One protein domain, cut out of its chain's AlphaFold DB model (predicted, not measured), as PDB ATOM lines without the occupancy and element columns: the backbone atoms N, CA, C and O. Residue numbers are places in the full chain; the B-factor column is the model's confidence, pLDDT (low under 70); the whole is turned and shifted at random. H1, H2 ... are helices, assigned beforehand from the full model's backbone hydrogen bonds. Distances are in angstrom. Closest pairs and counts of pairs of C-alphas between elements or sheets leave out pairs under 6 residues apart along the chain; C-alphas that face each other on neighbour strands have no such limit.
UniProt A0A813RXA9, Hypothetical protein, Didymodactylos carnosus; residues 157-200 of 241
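Overview. This is residues 157 to 200 of the 241 residues of the protein "Hypothetical protein" of Didymodactylos carnosus (UniProt A0A813RXA9). Two separate helices are strung out along the longest axis, H1 at one end and the shorter H2, turned to another direction, at the other, with the link of residues 176 to 184, which holds a short helical run at residues 181 to 183, between them and no shared core. The printed part has 44 residues, with two named helices, H1 then H2, and no named strand: all helix. It is extended, with a radius of gyration of the C-alphas of 17.7 A and spans of 52 by 21 by 13 A.

Arrangement. Begin at Asp 157, where H1, residues 157 to 175, stands free. Past the short link of 9 residues you reach H2, residues 185 to 197, which is apart from H1. In both helices every O i to N i+4 pair is within hydrogen-bond range.

Along the chain. Find C-alpha 157 at (23.472, -64.985, 45.095); from there H1 runs 26.5 A to C-alpha 175 at (20.744, -38.701, 47.090). H2 runs 18.2 A from C-alpha 185 to C-alpha 197 at (-5.090, -23.245, 55.558).

Size, cuts and confidence. The two C-alphas farthest apart, those of Asp 157 and Phe 198, are 51.8 A apart. The printed part has no cut. Look at the B-factor column: residues 157 to 176 are under 70.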
ATOM      1  N   ASP A 157      22.588 -65.994  44.503       46.16
ATOM      2  CA  ASP A 157      23.472 -64.985  45.095       46.16
ATOM      3  C   ASP A 157      23.837 -63.868  44.102       46.16
ATOM      4  O   ASP A 157      23.780 -62.687  44.448       46.16
ATOM      5  N   MET A 158      24.108 -64.206  42.835       49.19
ATOM      6  CA  MET A 158      24.330 -63.223  41.759       49.19
ATOM      7  C   MET A 158      23.114 -62.309  41.540       49.19
ATOM      8  O   MET A 158      23.257 -61.102  41.356       49.19
ATOM      9  N   THR A 159      21.909 -62.878  41.610       52.72
ATOM     10  CA  THR A 159      20.647 -62.161  41.381       52.72
ATOM     11  C   THR A 159      20.350 -61.130  42.472       52.72
ATOM     12  O   THR A 159      19.901 -60.018  42.182       52.72
ATOM     13  N   VAL A 160      20.605 -61.495  43.730       44.06
ATOM     14  CA  VAL A 160      20.410 -60.607  44.883       44.06
ATOM     15  C   VAL A 160      21.453 -59.486  44.871       44.06
ATOM     16  O   VAL A 160      21.089 -58.318  45.003       44.06
ATOM     17  N   LEU A 161      22.720 -59.809  44.589       50.81
ATOM     18  CA  LEU A 161      23.806 -58.826  44.478       50.81
ATOM     19  C   LEU A 161      23.602 -57.824  43.327       50.81
ATOM     20  O   LEU A 161      23.996 -56.663  43.441       50.81
ATOM     21  N   GLU A 162      22.999 -58.239  42.208       55.28
ATOM     22  CA  GLU A 162      22.647 -57.342  41.096       55.28
ATOM     23  C   GLU A 162      21.521 -56.365  41.467       55.28
ATOM     24  O   GLU A 162      21.612 -55.176  41.145       55.28
ATOM     25  N   MET A 163      20.489 -56.834  42.180       49.34
ATOM     26  CA  MET A 163      19.403 -55.976  42.673       49.34
ATOM     27  C   MET A 163      19.880 -54.972  43.728       49.34
ATOM     28  O   MET A 163      19.476 -53.809  43.688       49.34
ATOM     29  N   GLU A 164      20.766 -55.385  44.637       54.72
ATOM     30  CA  GLU A 164      21.380 -54.486  45.621       54.72
ATOM     31  C   GLU A 164      22.218 -53.399  44.933       54.72
ATOM     32  O   GLU A 164      22.019 -52.215  45.197       54.72
ATOM     33  N   LYS A 165      23.049 -53.762  43.944       57.06
ATOM     34  CA  LYS A 165      23.835 -52.790  43.159       57.06
ATOM     35  C   LYS A 165      22.970 -51.803  42.370       57.06
ATOM     36  O   LYS A 165      23.318 -50.625  42.279       57.06
ATOM     37  N   TYR A 166      21.860 -52.259  41.783       55.34
ATOM     38  CA  TYR A 166      20.933 -51.381  41.060       55.34
ATOM     39  C   TYR A 166      20.242 -50.390  42.006       55.34
ATOM     40  O   TYR A 166      20.143 -49.198  41.696       55.34
ATOM     41  N   ASN A 167      19.822 -50.864  43.182       54.59
ATOM     42  CA  ASN A 167      19.225 -50.025  44.216       54.59
ATOM     43  C   ASN A 167      20.223 -49.011  44.772       54.59
ATOM     44  O   ASN A 167      19.879 -47.835  44.869       54.59
ATOM     45  N   ASP A 168      21.461 -49.415  45.048       52.38
ATOM     46  CA  ASP A 168      22.507 -48.513  45.533       52.38
ATOM     47  C   ASP A 168      22.837 -47.426  44.504       52.38
ATOM     48  O   ASP A 168      22.916 -46.248  44.846       52.38
ATOM     49  N   HIS A 169      22.926 -47.772  43.216       58.62
ATOM     50  CA  HIS A 169      23.158 -46.800  42.145       58.62
ATOM     51  C   HIS A 169      21.985 -45.812  41.970       58.62
ATOM     52  O   HIS A 169      22.184 -44.610  41.736       58.62
ATOM     53  N   HIS A 170      20.742 -46.284  42.107       53.31
ATOM     54  CA  HIS A 170      19.559 -45.425  42.034       53.31
ATOM     55  C   HIS A 170      19.375 -44.549  43.277       53.31
ATOM     56  O   HIS A 170      19.033 -43.368  43.163       53.31
ATOM     57  N   LEU A 171      19.664 -45.083  44.462       51.22
ATOM     58  CA  LEU A 171      19.688 -44.319  45.703       51.22
ATOM     59  C   LEU A 171      20.815 -43.289  45.680       51.22
ATOM     60  O   LEU A 171      20.583 -42.144  46.057       51.22
ATOM     61  N   GLU A 172      21.994 -43.614  45.148       51.75
ATOM     62  CA  GLU A 172      23.062 -42.640  44.918       51.75
ATOM     63  C   GLU A 172      22.633 -41.528  43.952       51.75
ATOM     64  O   GLU A 172      22.876 -40.352  44.214       51.75
ATOM     65  N   THR A 173      21.966 -41.847  42.842       56.03
ATOM     66  CA  THR A 173      21.505 -40.815  41.891       56.03
ATOM     67  C   THR A 173      20.371 -39.950  42.441       56.03
ATOM     68  O   THR A 173      20.252 -38.785  42.052       56.03
ATOM     69  N   ILE A 174      19.557 -40.466  43.365       53.69
ATOM     70  CA  ILE A 174      18.525 -39.691  44.068       53.69
ATOM     71  C   ILE A 174      19.148 -38.837  45.185       53.69
ATOM     72  O   ILE A 174      18.817 -37.658  45.304       53.69
ATOM     73  N   THR A 175      20.089 -39.386  45.958       54.59
ATOM     74  CA  THR A 175      20.744 -38.701  47.090       54.59
ATOM     75  C   THR A 175      21.773 -37.656  46.655       54.59
ATOM     76  O   THR A 175      21.953 -36.654  47.346       54.59
ATOM     77  N   LYS A 176      22.392 -37.809  45.475       59.53
ATOM     78  CA  LYS A 176      23.299 -36.804  44.883       59.53
ATOM     79  C   LYS A 176      22.569 -35.565  44.349       59.53
ATOM     80  O   LYS A 176      23.212 -34.556  44.051       59.53
ATOM     81  N   LYS A 177      21.234 -35.581  44.235       71.62
ATOM     82  CA  LYS A 177      20.471 -34.381  43.861       71.62
ATOM     83  C   LYS A 177      20.385 -33.445  45.062       71.62
ATOM     84  O   LYS A 177      19.741 -33.740  46.064       71.62
ATOM     85  N   ARG A 178      21.019 -32.275  44.943       80.06
ATOM     86  CA  ARG A 178      20.933 -31.203  45.943       80.06
ATOM     87  C   ARG A 178      19.467 -30.930  46.285       80.06
ATOM     88  O   ARG A 178      18.682 -30.631  45.387       80.06
ATOM     89  N   ILE A 179      19.126 -30.956  47.577       79.56
ATOM     90  CA  ILE A 179      17.763 -30.672  48.045       79.56
ATOM     91  C   ILE A 179      17.343 -29.276  47.542       79.56
ATOM     92  O   ILE A 179      18.006 -28.269  47.878       79.56
ATOM     93  N   PRO A 180      16.279 -29.193  46.720       82.69
ATOM     94  CA  PRO A 180      15.825 -27.935  46.151       82.69
ATOM     95  C   PRO A 180      15.310 -27.018  47.259       82.69
ATOM     96  O   PRO A 180      14.881 -27.475  48.316       82.69
ATOM     97  N   ARG A 181      15.378 -25.704  47.029       86.25
ATOM     98  CA  ARG A 181      15.098 -24.684  48.053       86.25
ATOM     99  C   ARG A 181      13.710 -24.861  48.696       86.25
ATOM    100  O   ARG A 181      13.629 -24.878  49.920       86.25
ATOM    101  N   TRP A 182      12.699 -25.162  47.874       89.12
ATOM    102  CA  TRP A 182      11.309 -25.377  48.296       89.12
ATOM    103  C   TRP A 182      11.124 -26.561  49.257       89.12
ATOM    104  O   TRP A 182      10.192 -26.562  50.053       89.12
ATOM    105  N   ALA A 183      12.012 -27.558  49.205       86.31
ATOM    106  CA  ALA A 183      11.960 -28.750  50.051       86.31
ATOM    107  C   ALA A 183      12.776 -28.594  51.349       86.31
ATOM    108  O   ALA A 183      12.922 -29.546  52.113       86.31
ATOM    109  N   ARG A 184      13.348 -27.409  51.611       89.25
ATOM    110  CA  ARG A 184      14.110 -27.127  52.839       89.25
ATOM    111  C   ARG A 184      13.186 -26.648  53.951       89.25
ATOM    112  O   ARG A 184      12.210 -25.956  53.682       89.25
ATOM    113  N   LYS A 185      13.560 -26.942  55.202       80.56
ATOM    114  CA  LYS A 185      12.756 -26.760  56.429       80.56
ATOM    115  C   LYS A 185      11.869 -25.506  56.437       80.56
ATOM    116  O   LYS A 185      10.661 -25.643  56.562       80.56
ATOM    117  N   ASN A 186      12.434 -24.312  56.253       85.19
ATOM    118  CA  ASN A 186      11.669 -23.063  56.368       85.19
ATOM    119  C   ASN A 186      10.659 -22.868  55.224       85.19
ATOM    120  O   ASN A 186       9.523 -22.478  55.474       85.19
ATOM    121  N   GLU A 187      11.045 -23.147  53.975       85.12
ATOM    122  CA  GLU A 187      10.148 -22.971  52.821       85.12
ATOM    123  C   GLU A 187       9.086 -24.060  52.767       85.12
ATOM    124  O   GLU A 187       7.920 -23.770  52.506       85.12
ATOM    125  N   LEU A 188       9.473 -25.289  53.103       91.50
ATOM    126  CA  LEU A 188       8.557 -26.413  53.206       91.50
ATOM    127  C   LEU A 188       7.524 -26.179  54.313       91.50
ATOM    128  O   LEU A 188       6.340 -26.403  54.092       91.50
ATOM    129  N   GLN A 189       7.941 -25.683  55.482       86.31
ATOM    130  CA  GLN A 189       7.026 -25.398  56.587       86.31
ATOM    131  C   GLN A 189       5.995 -24.330  56.203       86.31
ATOM    132  O   GLN A 189       4.807 -24.524  56.445       86.31
ATOM    133  N   VAL A 190       6.418 -23.241  55.549       89.19
ATOM    134  CA  VAL A 190       5.496 -22.204  55.053       89.19
ATOM    135  C   VAL A 190       4.556 -22.761  53.979       89.19
ATOM    136  O   VAL A 190       3.359 -22.483  54.010       89.19
ATOM    137  N   ALA A 191       5.067 -23.578  53.053       89.44
ATOM    138  CA  ALA A 191       4.254 -24.200  52.011       89.44
ATOM    139  C   ALA A 191       3.196 -25.155  52.589       89.44
ATOM    140  O   ALA A 191       2.042 -25.100  52.170       89.44
ATOM    141  N   ILE A 192       3.560 -25.975  53.581       89.62
ATOM    142  CA  ILE A 192       2.640 -26.895  54.264       89.62
ATOM    143  C   ILE A 192       1.568 -26.115  55.022       89.62
ATOM    144  O   ILE A 192       0.386 -26.407  54.872       89.62
ATOM    145  N   VAL A 193       1.960 -25.097  55.795       91.25
ATOM    146  CA  VAL A 193       1.016 -24.222  56.506       91.25
ATOM    147  C   VAL A 193       0.023 -23.612  55.515       91.25
ATOM    148  O   VAL A 193      -1.186 -23.739  55.700       91.25
ATOM    149  N   ASN A 194       0.506 -23.054  54.405       92.06
ATOM    150  CA  ASN A 194      -0.366 -22.507  53.367       92.06
ATOM    151  C   ASN A 194      -1.278 -23.568  52.735       92.06
ATOM    152  O   ASN A 194      -2.443 -23.281  52.496       92.06
ATOM    153  N   GLN A 195      -0.799 -24.787  52.487       90.88
ATOM    154  CA  GLN A 195      -1.625 -25.859  51.924       90.88
ATOM    155  C   GLN A 195      -2.725 -26.327  52.891       90.88
ATOM    156  O   GLN A 195      -3.819 -26.674  52.449       90.88
ATOM    157  N   VAL A 196      -2.450 -26.322  54.199       87.50
ATOM    158  CA  VAL A 196      -3.423 -26.695  55.235       87.50
ATOM    159  C   VAL A 196      -4.512 -25.631  55.379       87.50
ATOM    160  O   VAL A 196      -5.687 -25.984  55.455       87.50
ATOM    161  N   TYR A 197      -4.137 -24.349  55.389       88.25
ATOM    162  CA  TYR A 197      -5.090 -23.245  55.558       88.25
ATOM    163  C   TYR A 197      -5.821 -22.858  54.266       88.25
ATOM    164  O   TYR A 197      -6.975 -22.442  54.321       88.25
ATOM    165  N   PHE A 198      -5.188 -23.027  53.105       89.25
ATOM    166  CA  PHE A 198      -5.759 -22.716  51.793       89.25
ATOM    167  C   PHE A 198      -5.910 -23.994  50.971       89.25
ATOM    168  O   PHE A 198      -5.229 -24.204  49.962       89.25
ATOM    169  N   GLN A 199      -6.809 -24.869  51.427       81.06
ATOM    170  CA  GLN A 199      -7.095 -26.115  50.729       81.06
ATOM    171  C   GLN A 199      -7.640 -25.827  49.331       81.06
ATOM    172  O   GLN A 199      -8.598 -25.079  49.146       81.06
ATOM    173  N   ARG A 200      -7.026 -26.458  48.334       84.75
ATOM    174  CA  ARG A 200      -7.547 -26.511  46.971       84.75
ATOM    175  C   ARG A 200      -8.286 -27.829  46.791       84.75
ATOM    176  O   ARG A 200      -7.840 -28.844  47.321       84.75
TER     177      ARG A 200